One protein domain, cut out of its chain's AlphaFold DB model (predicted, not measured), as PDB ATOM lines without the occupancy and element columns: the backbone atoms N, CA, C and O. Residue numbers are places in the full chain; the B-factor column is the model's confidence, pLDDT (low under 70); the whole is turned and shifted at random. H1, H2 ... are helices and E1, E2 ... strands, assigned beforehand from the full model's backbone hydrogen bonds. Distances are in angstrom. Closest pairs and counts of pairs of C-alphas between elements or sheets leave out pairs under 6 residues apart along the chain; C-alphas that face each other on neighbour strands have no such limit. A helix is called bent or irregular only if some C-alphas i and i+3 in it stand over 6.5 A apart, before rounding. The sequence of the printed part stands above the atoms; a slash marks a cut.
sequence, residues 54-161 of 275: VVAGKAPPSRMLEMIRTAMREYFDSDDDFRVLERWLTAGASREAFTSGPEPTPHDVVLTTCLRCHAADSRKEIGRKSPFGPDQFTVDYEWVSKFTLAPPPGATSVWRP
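Overview. This is residues 54 to 161 of the 275 residues of an uncharacterized protein of Phycisphaerae bacterium (UniProt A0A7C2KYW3). A compact helical body: H4 runs from one group of helices to another part of the domain, with H2 crossing its beginning, the short H3 at that same end, and the short H5 at its other end. H1 folds back beside H2 as a helical hairpin, H6 sits near the middle of the body, and E1 lies far from H5 at the other end of the domain. The printed part has 108 residues, with six named helices followed by one named strand in the order H1 H2 H3 H4 H5 H6 E1; under half of the residues are in named elements, and the class is mostly helix. The whole is compact, with a radius of gyration of the C-alphas of 13.2 A and spans of 38 by 28 by 25 A.

Arrangement. H1, residues 63 to 69, and H2, residues 79 to 90, form a helical hairpin: they touch, closest at the C-alphas of Leu 65 and Leu 89, 6.2 A apart, and run opposite ways at a shallow tilt of 30 degrees. H4, residues 106 to 118, is the hub. With residues 106 to 109 alone it touches H2, about perpendicular at 78 degrees; the closest C-alphas, of Leu 85 and Pro 106, are 5.4 A apart. H3, residues 95 to 99, touches H4 only at the corner, with the closest C-alphas, of Phe 98 and Pro 106, 5.1 A apart. H5, residues 125 to 129, also touches H4 only at the corner, with the C-alphas of His 118 and Gly 127 closest at 4.0 A. H6, residues 141 to 147, is near H4, and is close to H1 but not clearly touching it: the closest C-alphas, of Met 64 and Phe 147, are 5.2 A apart. E1, residues 157 to 160, pairs with no named strand and is apart from H4 and H5. Every O i to N i+4 pair is within hydrogen-bond range in H1, H2 and H5. The counts are 6 of 9 in H4, 0 of 1 in H3 and 1 of 3 in H6, with O i to N i+3 counts of 2 of 2 in H3 and 2 of 4 in H6.

Along the chain. H1 begins at C-alpha 63 (161.564, 203.067, 139.778) and is 10.1 A long. H2, residues 79 to 90, is 15.9 A long. H3 covers residues 95 to 99. H4, residues 106 to 118, is 14.8 A long from C-alpha 106 (151.635, 191.201, 143.365), and is only just irregular: C-alphas 113 and 116 are 7.0 A apart. H5 covers residues 125 to 129, and H6, residues 141 to 147, is 10.2 A long. E1 ends at C-alpha 160 (169.414, 204.025, 142.596).

Size, cuts and confidence. The two C-alphas farthest apart, of Ala 56 and Arg 123, are 39.0 A apart. The printed part has no cut. The link from H5 to H6, 11 residues, is long. The mean pLDDT of the printed part is 88.5, and residues 56 to 59 are under 70.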
ATOM      1  N   VAL A  54     169.366 200.723 152.988       79.50
ATOM      2  CA  VAL A  54     168.369 199.680 153.237       79.50
ATOM      3  C   VAL A  54     167.974 199.795 154.700       79.50
ATOM      4  O   VAL A  54     168.741 199.454 155.597       79.50
ATOM      5  N   VAL A  55     166.787 200.337 154.949       74.69
ATOM      6  CA  VAL A  55     166.253 200.493 156.302       74.69
ATOM      7  C   VAL A  55     165.158 199.457 156.492       74.69
ATOM      8  O   VAL A  55     164.201 199.416 155.723       74.69
ATOM      9  N   ALA A  56     165.292 198.617 157.520       63.66
ATOM     10  CA  ALA A  56     164.283 197.616 157.848       63.66
ATOM     11  C   ALA A  56     162.902 198.280 158.006       63.66
ATOM     12  O   ALA A  56     162.747 199.240 158.763       63.66
ATOM     13  N   GLY A  57     161.914 197.793 157.253       62.12
ATOM     14  CA  GLY A  57     160.556 198.343 157.249       62.12
ATOM     15  C   GLY A  57     160.366 199.646 156.459       62.12
ATOM     16  O   GLY A  57     159.273 200.207 156.513       62.12
ATOM     17  N   LYS A  58     161.375 200.141 155.724       67.81
ATOM     18  CA  LYS A  58     161.214 201.251 154.770       67.81
ATOM     19  C   LYS A  58     161.640 200.841 153.365       67.81
ATOM     20  O   LYS A  58     162.754 200.376 153.139       67.81
ATOM     21  N   ALA A  59     160.750 201.105 152.422       64.38
ATOM     22  CA  ALA A  59     160.956 200.897 151.001       64.38
ATOM     23  C   ALA A  59     162.195 201.630 150.475       64.38
ATOM     24  O   ALA A  59     162.308 202.843 150.702       64.38
ATOM     25  N   PRO A  60     163.067 200.986 149.682       70.75
ATOM     26  CA  PRO A  60     163.890 201.747 148.762       70.75
ATOM     27  C   PRO A  60     162.955 202.433 147.747       70.75
ATOM     28  O   PRO A  60     161.994 201.820 147.273       70.75
ATOM     29  N   PRO A  61     163.192 203.706 147.396       79.25
ATOM     30  CA  PRO A  61     162.348 204.432 146.470       79.25
ATOM     31  C   PRO A  61     162.649 203.935 145.053       79.25
ATOM     32  O   PRO A  61     163.542 204.434 144.364       79.25
ATOM     33  N   SER A  62     161.969 202.862 144.663       86.75
ATOM     34  CA  SER A  62     162.217 202.148 143.418       86.75
ATOM     35  C   SER A  62     161.598 202.839 142.214       86.75
ATOM     36  O   SER A  62     160.671 203.642 142.336       86.75
ATOM     37  N   ARG A  63     162.114 202.520 141.022       86.06
ATOM     38  CA  ARG A  63     161.564 203.067 139.778       86.06
ATOM     39  C   ARG A  63     160.123 202.612 139.581       86.06
ATOM     40  O   ARG A  63     159.295 203.415 139.174       86.06
ATOM     41  N   MET A  64     159.814 201.354 139.886       91.00
ATOM     42  CA  MET A  64     158.448 200.846 139.802       91.00
ATOM     43  C   MET A  64     157.529 201.565 140.794       91.00
ATOM     44  O   MET A  64     156.455 201.998 140.392       91.00
ATOM     45  N   LEU A  65     157.974 201.777 142.041       89.31
ATOM     46  CA  LEU A  65     157.195 202.500 143.052       89.31
ATOM     47  C   LEU A  65     156.905 203.950 142.637       89.31
ATOM     48  O   LEU A  65     155.772 204.406 142.764       89.31
ATOM     49  N   GLU A  66     157.906 204.652 142.095       87.25
ATOM     50  CA  GLU A  66     157.733 205.988 141.505       87.25
ATOM     51  C   GLU A  66     156.661 205.960 140.408       87.25
ATOM     52  O   GLU A  66     155.731 206.767 140.421       87.25
ATOM     53  N   MET A  67     156.766 205.017 139.467       89.88
ATOM     54  CA  MET A  67     155.860 204.952 138.322       89.88
ATOM     55  C   MET A  67     154.422 204.639 138.744       89.88
ATOM     56  O   MET A  67     153.522 205.336 138.284       89.88
ATOM     57  N   ILE A  68     154.180 203.670 139.638       92.12
ATOM     58  CA  ILE A  68     152.811 203.318 140.071       92.12
ATOM     59  C   ILE A  68     152.127 204.423 140.880       92.12
ATOM     60  O   ILE A  68     150.902 204.490 140.898       92.12
ATOM     61  N   ARG A  69     152.898 205.302 141.532       88.94
ATOM     62  CA  ARG A  69     152.370 206.469 142.256       88.94
ATOM     63  C   ARG A  69     152.107 207.669 141.354       88.94
ATOM     64  O   ARG A  69     151.340 208.543 141.737       88.94
ATOM     65  N   THR A  70     152.739 207.705 140.183       85.81
ATOM     66  CA  THR A  70     152.680 208.828 139.245       85.81
ATOM     67  C   THR A  70     152.053 208.381 137.923       85.81
ATOM     68  O   THR A  70     150.861 208.092 137.869       85.81
ATOM     69  N   ALA A  71     152.847 208.277 136.855       87.19
ATOM     70  CA  ALA A  71     152.380 208.066 135.492       87.19
ATOM     71  C   ALA A  71     151.595 206.764 135.293       87.19
ATOM     72  O   ALA A  71     150.809 206.690 134.362       87.19
ATOM     73  N   MET A  72     151.816 205.733 136.113       92.56
ATOM     74  CA  MET A  72     151.108 204.455 135.992       92.56
ATOM     75  C   MET A  72     149.864 204.363 136.888       92.56
ATOM     76  O   MET A  72     149.134 203.381 136.784       92.56
ATOM     77  N   ARG A  73     149.590 205.359 137.748       90.75
ATOM     78  CA  ARG A  73     148.474 205.302 138.710       90.75
ATOM     79  C   ARG A  73     147.113 205.173 138.026       90.75
ATOM     80  O   ARG A  73     146.255 204.448 138.513       90.75
ATOM     81  N   GLU A  74     146.927 205.858 136.903       92.19
ATOM     82  CA  GLU A  74     145.661 205.872 136.156       92.19
ATOM     83  C   GLU A  74     145.322 204.538 135.469       92.19
ATOM     84  O   GLU A  74     144.187 204.352 135.044       92.19
ATOM     85  N   TYR A  75     146.283 203.615 135.355       92.62
ATOM     86  CA  TYR A  75     146.097 202.332 134.663       92.62
ATOM     87  C   TYR A  75     145.689 201.190 135.599       92.62
ATOM     88  O   TYR A  75     145.564 200.057 135.145       92.62
ATOM     89  N   PHE A  76     145.514 201.461 136.893       94.06
ATOM     90  CA  PHE A  76     144.991 200.478 137.835       94.06
ATOM     91  C   PHE A  76     143.468 200.409 137.740       94.06
ATOM     92  O   PHE A  76     142.793 201.424 137.896       94.06
ATOM     93  N   ASP A  77     142.936 199.202 137.538       87.50
ATOM     94  CA  ASP A  77     141.489 198.959 137.496       87.50
ATOM     95  C   ASP A  77     140.836 199.144 138.876       87.50
ATOM     96  O   ASP A  77     139.669 199.529 138.973       87.50
ATOM     97  N   SER A  78     141.592 198.902 139.956       92.69
ATOM     98  CA  SER A  78     141.135 199.087 141.333       92.69
ATOM     99  C   SER A  78     142.201 199.716 142.241       92.69
ATOM    100  O   SER A  78     143.408 199.505 142.087       92.69
ATOM    101  N   ASP A  79     141.747 200.471 143.247       93.62
ATOM    102  CA  ASP A  79     142.624 200.988 144.305       93.62
ATOM    103  C   ASP A  79     143.238 199.857 145.150       93.62
ATOM    104  O   ASP A  79     144.307 200.039 145.739       93.62
ATOM    105  N   ASP A  80     142.591 198.691 145.210       93.56
ATOM    106  CA  ASP A  80     143.110 197.529 145.929       93.56
ATOM    107  C   ASP A  80     144.317 196.918 145.209       93.56
ATOM    108  O   ASP A  80     145.334 196.679 145.866       93.56
ATOM    109  N   ASP A  81     144.277 196.788 143.879       94.50
ATOM    110  CA  ASP A  81     145.417 196.336 143.062       94.50
ATOM    111  C   ASP A  81     146.617 197.276 143.209       94.50
ATOM    112  O   ASP A  81     147.759 196.840 143.408       94.50
ATOM    113  N   PHE A  82     146.354 198.589 143.187       94.81
ATOM    114  CA  PHE A  82     147.373 199.600 143.464       94.81
ATOM    115  C   PHE A  82     148.003 199.379 144.842       94.81
ATOM    116  O   PHE A  82     149.229 199.328 144.966       94.81
ATOM    117  N   ARG A  83     147.180 199.192 145.881       93.94
ATOM    118  CA  ARG A  83     147.663 198.978 147.250       93.94
ATOM    119  C   ARG A  83     148.406 197.652 147.416       93.94
ATOM    120  O   ARG A  83     149.323 197.592 148.234       93.94
ATOM    121  N   VAL A  84     148.041 196.597 146.684       94.81
ATOM    122  CA  VAL A  84     148.773 195.319 146.672       94.81
ATOM    123  C   VAL A  84     150.202 195.538 146.178       94.81
ATOM    124  O   VAL A  84     151.149 195.208 146.901       94.81
ATOM    125  N   LEU A  85     150.370 196.164 145.008       93.19
ATOM    126  CA  LEU A  85     151.699 196.453 144.468       93.19
ATOM    127  C   LEU A  85     152.472 197.454 145.323       93.19
ATOM    128  O   LEU A  85     153.657 197.246 145.582       93.19
ATOM    129  N   GLU A  86     151.817 198.509 145.806       91.62
ATOM    130  CA  GLU A  86     152.454 199.496 146.672       91.62
ATOM    131  C   GLU A  86     152.985 198.853 147.959       91.62
ATOM    132  O   GLU A  86     154.137 199.092 148.326       91.62
ATOM    133  N   ARG A  87     152.201 198.000 148.631       90.56
ATOM    134  CA  ARG A  87     152.647 197.293 149.843       90.56
ATOM    135  C   ARG A  87     153.829 196.375 149.567       90.56
ATOM    136  O   ARG A  87     154.793 196.385 150.325       90.56
ATOM    137  N   TRP A  88     153.785 195.611 148.481       90.81
ATOM    138  CA  TRP A  88     154.883 194.715 148.123       90.81
ATOM    139  C   TRP A  88     156.172 195.481 147.797       90.81
ATOM    140  O   TRP A  88     157.232 195.175 148.346       90.81
ATOM    141  N   LEU A  89     156.079 196.537 146.984       90.25
ATOM    142  CA  LEU A  89     157.215 197.401 146.660       90.25
ATOM    143  C   LEU A  89     157.766 198.093 147.903       90.25
ATOM    144  O   LEU A  89     158.982 198.205 148.066       90.25
ATOM    145  N   THR A  90     156.881 198.520 148.808       86.06
ATOM    146  CA  THR A  90     157.307 199.186 150.037       86.06
ATOM    147  C   THR A  90     157.900 198.246 151.082       86.06
ATOM    148  O   THR A  90     158.738 198.672 151.877       86.06
ATOM    149  N   ALA A  91     157.557 196.960 151.022       85.00
ATOM    150  CA  ALA A  91     158.147 195.894 151.826       85.00
ATOM    151  C   ALA A  91     159.497 195.375 151.283       85.00
ATOM    152  O   ALA A  91     160.053 194.430 151.836       85.00
ATOM    153  N   GLY A  92     160.043 195.983 150.223       81.38
ATOM    154  CA  GLY A  92     161.330 195.594 149.633       81.38
ATOM    155  C   GLY A  92     161.224 194.628 148.453       81.38
ATOM    156  O   GLY A  92     162.251 194.152 147.975       81.38
ATOM    157  N   ALA A  93     160.003 194.383 147.965       89.56
ATOM    158  CA  ALA A  93     159.720 193.672 146.724       89.56
ATOM    159  C   ALA A  93     160.349 192.271 146.626       89.56
ATOM    160  O   ALA A  93     160.910 191.923 145.588       89.56
ATOM    161  N   SER A  94     160.288 191.477 147.702       87.62
ATOM    162  CA  SER A  94     160.902 190.144 147.719       87.62
ATOM    163  C   SER A  94     160.206 189.162 146.773       87.62
ATOM    164  O   SER A  94     159.013 189.293 146.469       87.62
ATOM    165  N   ARG A  95     160.959 188.153 146.327       89.00
ATOM    166  CA  ARG A  95     160.481 187.101 145.420       89.00
ATOM    167  C   ARG A  95     159.408 186.243 146.068       89.00
ATOM    168  O   ARG A  95     158.440 185.876 145.410       89.00
ATOM    169  N   GLU A  96     159.574 185.940 147.346       88.94
ATOM    170  CA  GLU A  96     158.652 185.106 148.106       88.94
ATOM    171  C   GLU A  96     157.283 185.792 148.159       88.94
ATOM    172  O   GLU A  96     156.291 185.238 147.694       88.94
ATOM    173  N   ALA A  97     157.259 187.060 148.584       89.69
ATOM    174  CA  ALA A  97     156.040 187.859 148.681       89.69
ATOM    175  C   ALA A  97     155.407 188.195 147.321       89.69
ATOM    176  O   ALA A  97     154.258 188.622 147.280       89.69
ATOM    177  N   PHE A  98     156.131 188.019 146.210       93.12
ATOM    178  CA  PHE A  98     155.608 188.305 144.875       93.12
ATOM    179  C   PHE A  98     154.481 187.350 144.468       93.12
ATOM    180  O   PHE A  98     153.539 187.771 143.806       93.12
ATOM    181  N   THR A  99     154.574 186.082 144.877       93.25
ATOM    182  CA  THR A  99     153.617 185.015 144.514       93.25
ATOM    183  C   THR A  99     152.860 184.449 145.713       93.25
ATOM    184  O   THR A  99     151.970 183.621 145.546       93.25
ATOM    185  N   SER A 100     153.199 184.880 146.931       88.44
ATOM    186  CA  SER A 100     152.566 184.412 148.164       88.44
ATOM    187  C   SER A 100     151.715 185.504 148.808       88.44
ATOM    188  O   SER A 100     152.172 186.640 148.929       88.44
ATOM    189  N   GLY A 101     150.543 185.146 149.330       83.56
ATOM    190  CA  GLY A 101     149.703 186.044 150.122       83.56
ATOM    191  C   GLY A 101     148.224 185.948 149.750       83.56
ATOM    192  O   GLY A 101     147.840 185.041 149.014       83.56
ATOM    193  N   PRO A 102     147.387 186.855 150.282       86.38
ATOM    194  CA  PRO A 102     145.997 186.993 149.860       86.38
ATOM    195  C   PRO A 102     145.908 187.398 148.386       86.38
ATOM    196  O   PRO A 102     146.702 188.222 147.934       86.38
ATOM    197  N   GLU A 103     144.932 186.851 147.667       89.31
ATOM    198  CA  GLU A 103     144.654 187.248 146.287       89.31
ATOM    199  C   GLU A 103     143.956 188.627 146.221       89.31
ATOM    200  O   GLU A 103     143.133 188.933 147.092       89.31
ATOM    201  N   PRO A 104     144.252 189.451 145.196       93.25
ATOM    202  CA  PRO A 104     145.284 189.218 144.185       93.25
ATOM    203  C   PRO A 104     146.694 189.403 144.768       93.25
ATOM    204  O   PRO A 104     146.950 190.317 145.557       93.25
ATOM    205  N   THR A 105     147.622 188.530 144.375       95.81
ATOM    206  CA  THR A 105     149.043 188.674 144.722       95.81
ATOM    207  C   THR A 105     149.701 189.760 143.856       95.81
ATOM    208  O   THR A 105     149.163 190.133 142.810       95.81
ATOM    209  N   PRO A 106     150.890 190.278 144.224       95.50
ATOM    210  CA  PRO A 106     151.635 191.201 143.365       95.50
ATOM    211  C   PRO A 106     151.888 190.651 141.955       95.50
ATOM    212  O   PRO A 106     151.820 191.405 140.986       95.50
ATOM    213  N   HIS A 107     152.146 189.346 141.834       96.56
ATOM    214  CA  HIS A 107     152.249 188.651 140.556       96.56
ATOM    215  C   HIS A 107     150.966 188.789 139.732       96.56
ATOM    216  O   HIS A 107     151.039 189.158 138.560       96.56
ATOM    217  N   ASP A 108     149.806 188.548 140.347       96.19
ATOM    218  CA  ASP A 108     148.515 188.596 139.655       96.19
ATOM    219  C   ASP A 108     148.225 190.002 139.139       96.19
ATOM    220  O   ASP A 108     147.863 190.160 137.979       96.19
ATOM    221  N   VAL A 109     148.508 191.030 139.945       96.00
ATOM    222  CA  VAL A 109     148.355 192.427 139.517       96.00
ATOM    223  C   VAL A 109     149.290 192.763 138.347       96.00
ATOM    224  O   VAL A 109     148.874 193.404 137.383       96.00
ATOM    225  N   VAL A 110     150.558 192.328 138.368       96.06
ATOM    226  CA  VAL A 110     151.468 192.558 137.224       96.06
ATOM    227  C   VAL A 110     150.956 191.853 135.966       96.06
ATOM    228  O   VAL A 110     151.001 192.437 134.877       96.06
ATOM    229  N   LEU A 111     150.457 190.627 136.116       95.94
ATOM    230  CA  LEU A 111     149.904 189.825 135.030       95.94
ATOM    231  C   LEU A 111     148.685 190.507 134.397       95.94
ATOM    232  O   LEU A 111     148.659 190.707 133.183       95.94
ATOM    233  N   THR A 112     147.697 190.898 135.203       93.69
ATOM    234  CA  THR A 112     146.418 191.418 134.700       93.69
ATOM    235  C   THR A 112     146.498 192.877 134.272       93.69
ATOM    236  O   THR A 112     145.900 193.255 133.265       93.69
ATOM    237  N   THR A 113     147.263 193.695 134.997       94.88
ATOM    238  CA  THR A 113     147.260 195.153 134.826       94.88
ATOM    239  C   THR A 113     148.421 195.631 133.952       94.88
ATOM    240  O   THR A 113     148.264 196.541 133.137       94.88
ATOM    241  N   CYS A 114     149.610 195.031 134.076       95.19
ATOM    242  CA  CYS A 114     150.827 195.594 133.481       95.19
ATOM    243  C   CYS A 114     151.249 194.922 132.164       95.19
ATOM    244  O   CYS A 114     151.692 195.616 131.237       95.19
ATOM    245  N   LEU A 115     151.130 193.592 132.043       95.19
ATOM    246  CA  LEU A 115     151.717 192.843 130.919       95.19
ATOM    247  C   LEU A 115     151.137 193.190 129.547       95.19
ATOM    248  O   LEU A 115     151.845 193.085 128.545       95.19
ATOM    249  N   ARG A 116     149.916 193.727 129.476       93.81
ATOM    250  CA  ARG A 116     149.337 194.215 128.213       93.81
ATOM    251  C   ARG A 116     150.269 195.180 127.467       93.81
ATOM    252  O   ARG A 116     150.340 195.144 126.237       93.81
ATOM    253  N   CYS A 117     150.985 196.026 128.209       94.88
ATOM    254  CA  CYS A 117     151.949 196.982 127.668       94.88
ATOM    255  C   CYS A 117     153.403 196.598 127.973       94.88
ATOM    256  O   CYS A 117     154.281 196.909 127.170       94.88
ATOM    257  N   HIS A 118     153.654 195.934 129.104       95.94
ATOM    258  CA  HIS A 118     154.992 195.590 129.585       95.94
ATOM    259  C   HIS A 118     155.455 194.169 129.221       95.94
ATOM    260  O   HIS A 118     156.523 193.757 129.656       95.94
ATOM    261  N   ALA A 119     154.729 193.407 128.408       95.94
ATOM    262  CA  ALA A 119     155.282 192.196 127.802       95.94
ATOM    263  C   ALA A 119     156.264 192.538 126.670       95.94
ATOM    264  O   ALA A 119     156.010 193.462 125.885       95.94
ATOM    265  N   ALA A 120     157.360 191.783 126.539       94.50
ATOM    266  CA  ALA A 120     158.340 192.003 125.470       94.50
ATOM    267  C   ALA A 120     157.743 191.820 124.064       94.50
ATOM    268  O   ALA A 120     158.111 192.543 123.130       94.50
ATOM    269  N   ASP A 121     156.786 190.905 123.917       93.56
ATOM    270  CA  ASP A 121     156.097 190.628 122.656       93.56
ATOM    271  C   ASP A 121     154.908 191.561 122.355       93.56
ATOM    272  O   ASP A 121     154.384 191.528 121.238       93.56
ATOM    273  N   SER A 122     154.527 192.453 123.282       89.56
ATOM    274  CA  SER A 122     153.335 193.324 123.189       89.56
ATOM    275  C   SER A 122     153.317 194.262 121.972       89.56
ATOM    276  O   SER A 122     152.351 194.994 121.743       89.56
ATOM    277  N   ARG A 123     154.415 194.302 121.202       85.81
ATOM    278  CA  ARG A 123     154.702 195.234 120.098       85.81
ATOM    279  C   ARG A 123     154.665 196.708 120.514       85.81
ATOM    280  O   ARG A 123     154.762 197.581 119.652       85.81
ATOM    281  N   LYS A 124     154.560 197.004 121.812       88.88
ATOM    282  CA  LYS A 124     154.659 198.354 122.361       88.88
ATOM    283  C   LYS A 124     156.123 198.708 122.591       88.88
ATOM    284  O   LYS A 124     156.935 197.867 122.969       88.88
ATOM    285  N   GLU A 125     156.461 199.980 122.397       87.88
ATOM    286  CA  GLU A 125     157.808 200.475 122.691       87.88
ATOM    287  C   GLU A 125     158.162 200.279 124.172       87.88
ATOM    288  O   GLU A 125     159.281 199.880 124.487       87.88
ATOM    289  N   ILE A 126     157.194 200.485 125.072       87.56
ATOM    290  CA  ILE A 126     157.403 200.324 126.512       87.56
ATOM    291  C   ILE A 126     157.723 198.871 126.890       87.56
ATOM    292  O   ILE A 126     158.673 198.649 127.630       87.56
ATOM    293  N   GLY A 127     157.057 197.888 126.280       89.94
ATOM    294  CA  GLY A 127     157.366 196.468 126.461       89.94
ATOM    295  C   GLY A 127     158.779 196.088 126.018       89.94
ATOM    296  O   GLY A 127     159.355 195.159 126.557       89.94
ATOM    297  N   ARG A 128     159.407 196.838 125.103       86.75
ATOM    298  CA  ARG A 128     160.826 196.630 124.750       86.75
ATOM    299  C   ARG A 128     161.793 197.312 125.719       86.75
ATOM    300  O   ARG A 128     162.916 196.845 125.880       86.75
ATOM    301  N   LYS A 129     161.391 198.439 126.315       86.50
ATOM    302  CA  LYS A 129     162.236 199.247 127.212       86.50
ATOM    303  C   LYS A 129     162.216 198.745 128.653       86.50
ATOM    304  O   LYS A 129     163.257 198.730 129.302       86.50
ATOM    305  N   SER A 130     161.049 198.350 129.144       90.25
ATOM    306  CA  SER A 130     160.827 197.895 130.514       90.25
ATOM    307  C   SER A 130     159.935 196.653 130.540       90.25
ATOM    308  O   SER A 130     158.802 196.720 131.020       90.25
ATOM    309  N   PRO A 131     160.416 195.521 129.997       94.44
ATOM    310  CA  PRO A 131     159.631 194.304 129.975       94.44
ATOM    311  C   PRO A 131     159.492 193.707 131.381       94.44
ATOM    312  O   PRO A 131     160.449 193.719 132.156       94.44
ATOM    313  N   PHE A 132     158.326 193.138 131.683       96.00
ATOM    314  CA  PHE A 132     158.018 192.393 132.914       96.00
ATOM    315  C   PHE A 132     157.797 190.895 132.657       96.00
ATOM    316  O   PHE A 132     157.564 190.136 133.592       96.00
ATOM    317  N   GLY A 133     157.882 190.467 131.398       95.75
ATOM    318  CA  GLY A 133     157.712 189.082 130.983       95.75
ATOM    319  C   GLY A 133     157.926 188.904 129.477       95.75
ATOM    320  O   GLY A 133     157.929 189.904 128.743       95.75
ATOM    321  N   PRO A 134     158.144 187.664 129.001       95.50
ATOM    322  CA  PRO A 134     158.354 187.386 127.582       95.50
ATOM    323  C   PRO A 134     157.108 187.684 126.741       95.50
ATOM    324  O   PRO A 134     157.235 188.213 125.635       95.50
ATOM    325  N   ASP A 135     155.929 187.400 127.290       94.50
ATOM    326  CA  ASP A 135     154.638 187.550 126.629       94.50
ATOM    327  C   ASP A 135     153.570 188.134 127.566       94.50
ATOM    328  O   ASP A 135     153.832 188.419 128.735       94.50
ATOM    329  N   GLN A 136     152.369 188.371 127.035       92.94
ATOM    330  CA  GLN A 136     151.253 188.972 127.777       92.94
ATOM    331  C   GLN A 136     150.631 188.061 128.848       92.94
ATOM    332  O   GLN A 136     149.738 188.506 129.566       92.94
ATOM    333  N   PHE A 137     151.078 186.811 128.958       94.75
ATOM    334  CA  PHE A 137     150.493 185.789 129.828       94.75
ATOM    335  C   PHE A 137     151.477 185.271 130.882       94.75
ATOM    336  O   PHE A 137     151.070 184.578 131.811       94.75
ATOM    337  N   THR A 138     152.759 185.617 130.755       95.94
ATOM    338  CA  THR A 138     153.838 185.095 131.590       95.94
ATOM    339  C   THR A 138     154.585 186.241 132.256       95.94
ATOM    340  O   THR A 138     155.267 187.010 131.583       95.94
ATOM    341  N   VAL A 139     154.508 186.342 133.585       96.06
ATOM    342  CA  VAL A 139     155.308 187.299 134.364       96.06
ATOM    343  C   VAL A 139     156.663 186.681 134.707       96.06
ATOM    344  O   VAL A 139     156.734 185.567 135.221       96.06
ATOM    345  N   ASP A 140     157.749 187.421 134.481       95.19
ATOM    346  CA  ASP A 140     159.099 187.036 134.898       95.19
ATOM    347  C   ASP A 140     159.580 187.963 136.024       95.19
ATOM    348  O   ASP A 140     159.880 189.143 135.815       95.19
ATOM    349  N   TYR A 141     159.693 187.420 137.239       92.75
ATOM    350  CA  TYR A 141     160.175 188.181 138.394       92.75
ATOM    351  C   TYR A 141     161.564 188.785 138.167       92.75
ATOM    352  O   TYR A 141     161.798 189.902 138.612       92.75
ATOM    353  N   GLU A 142     162.487 188.102 137.482       91.25
ATOM    354  CA  GLU A 142     163.830 188.655 137.238       91.25
ATOM    355  C   GLU A 142     163.793 189.876 136.319       91.25
ATOM    356  O   GLU A 142     164.713 190.694 136.295       91.25
ATOM    357  N   TRP A 143     162.734 190.014 135.528       93.56
ATOM    358  CA  TRP A 143     162.541 191.169 134.671       93.56
ATOM    359  C   TRP A 143     161.883 192.307 135.446       93.56
ATOM    360  O   TRP A 143     162.335 193.447 135.344       93.56
ATOM    361  N   VAL A 144     160.901 191.989 136.294       93.19
ATOM    362  CA  VAL A 144     160.256 192.951 137.202       93.19
ATOM    363  C   VAL A 144     161.249 193.506 138.233       93.19
ATOM    364  O   VAL A 144     161.319 194.720 138.428       93.19
ATOM    365  N   SER A 145     162.061 192.649 138.860       89.38
ATOM    366  CA  SER A 145     162.967 192.991 139.971       89.38
ATOM    367  C   SER A 145     164.003 194.062 139.607       89.38
ATOM    368  O   SER A 145     164.413 194.855 140.458       89.38
ATOM    369  N   LYS A 146     164.347 194.187 138.317       87.38
ATOM    370  CA  LYS A 146     165.204 195.260 137.774       87.38
ATOM    371  C   LYS A 146     164.668 196.664 138.068       87.38
ATOM    372  O   LYS A 146     165.439 197.622 138.073       87.38
ATOM    373  N   PHE A 147     163.367 196.797 138.323       89.06
ATOM    374  CA  PHE A 147     162.698 198.074 138.576       89.06
ATOM    375  C   PHE A 147     162.291 198.274 140.039       89.06
ATOM    376  O   PHE A 147     161.875 199.379 140.400       89.06
ATOM    377  N   THR A 148     162.431 197.254 140.889       86.50
ATOM    378  CA  THR A 148     161.959 197.280 142.281       86.50
ATOM    379  C   THR A 148     163.029 197.684 143.294       86.50
ATOM    380  O   THR A 148     162.696 197.913 144.452       86.50
ATOM    381  N   LEU A 149     164.291 197.851 142.861       80.56
ATOM    382  CA  LEU A 149     165.447 198.115 143.735       80.56
ATOM    383  C   LEU A 149     165.538 197.124 144.913       80.56
ATOM    384  O   LEU A 149     165.973 197.504 146.000       80.56
ATOM    385  N   ALA A 150     165.122 195.868 144.705       75.12
ATOM    386  CA  ALA A 150     165.191 194.831 145.728       75.12
ATOM    387  C   ALA A 150     166.648 194.667 146.215       75.12
ATOM    388  O   ALA A 150     167.534 194.372 145.403       75.12
ATOM    389  N   PRO A 151     166.935 194.895 147.510       72.50
ATOM    390  CA  PRO A 151     168.288 194.788 148.033       72.50
ATOM    391  C   PRO A 151     168.762 193.328 148.034       72.50
ATOM    392  O   PRO A 151     168.006 192.444 148.444       72.50
ATOM    393  N   PRO A 152     170.020 193.051 147.648       74.44
ATOM    394  CA  PRO A 152     170.624 191.743 147.874       74.44
ATOM    395  C   PRO A 152     170.608 191.365 149.367       74.44
ATOM    396  O   PRO A 152     170.691 192.259 150.220       74.44
ATOM    397  N   PRO A 153     170.571 190.065 149.717       74.12
ATOM    398  CA  PRO A 153     170.666 189.627 151.106       74.12
ATOM    399  C   PRO A 153     171.889 190.233 151.812       74.12
ATOM    400  O   PRO A 153     173.011 190.136 151.320       74.12
ATOM    401  N   GLY A 154     171.668 190.874 152.962       76.88
ATOM    402  CA  GLY A 154     172.726 191.513 153.754       76.88
ATOM    403  C   GLY A 154     173.206 192.882 153.248       76.88
ATOM    404  O   GLY A 154     174.117 193.453 153.848       76.88
ATOM    405  N   ALA A 155     172.616 193.440 152.185       81.06
ATOM    406  CA  ALA A 155     172.970 194.774 151.708       81.06
ATOM    407  C   ALA A 155     172.514 195.871 152.687       81.06
ATOM    408  O   ALA A 155     171.364 195.908 153.117       81.06
ATOM    409  N   THR A 156     173.413 196.806 152.999       83.38
ATOM    410  CA  THR A 156     173.125 197.985 153.837       83.38
ATOM    411  C   THR A 156     172.705 199.209 153.019       83.38
ATOM    412  O   THR A 156     172.142 200.160 153.561       83.38
ATOM    413  N   SER A 157     172.956 199.201 151.707       82.56
ATOM    414  CA  SER A 157     172.524 200.237 150.766       82.56
ATOM    415  C   SER A 157     172.325 199.666 149.361       82.56
ATOM    416  O   SER A 157     172.935 198.658 149.004       82.56
ATOM    417  N   VAL A 158     171.460 200.310 148.576       83.88
ATOM    418  CA  VAL A 158     171.199 199.993 147.168       83.88
ATOM    419  C   VAL A 158     171.426 201.238 146.325       83.88
ATOM    420  O   VAL A 158     170.963 202.333 146.655       83.88
ATOM    421  N   TRP A 159     172.115 201.064 145.201       84.69
ATOM    422  CA  TRP A 159     172.310 202.127 144.228       84.69
ATOM    423  C   TRP A 159     171.032 202.356 143.415       84.69
ATOM    424  O   TRP A 159     170.615 201.486 142.651       84.69
ATOM    425  N   ARG A 160     170.440 203.551 143.532       86.44
ATOM    426  CA  ARG A 160     169.414 204.025 142.596       86.44
ATOM    427  C   ARG A 160     170.104 204.770 141.450       86.44
ATOM    428  O   ARG A 160     170.685 205.827 141.712       86.44
ATOM    429  N   PRO A 161     170.045 204.269 140.204       85.62
ATOM    430  CA  PRO A 161     170.647 204.964 139.077       85.62
ATOM    431  C   PRO A 161     169.889 206.265 138.763       85.62
ATOM    432  O   PRO A 161     168.677 206.336 138.991       85.62
TER     433      PRO A 161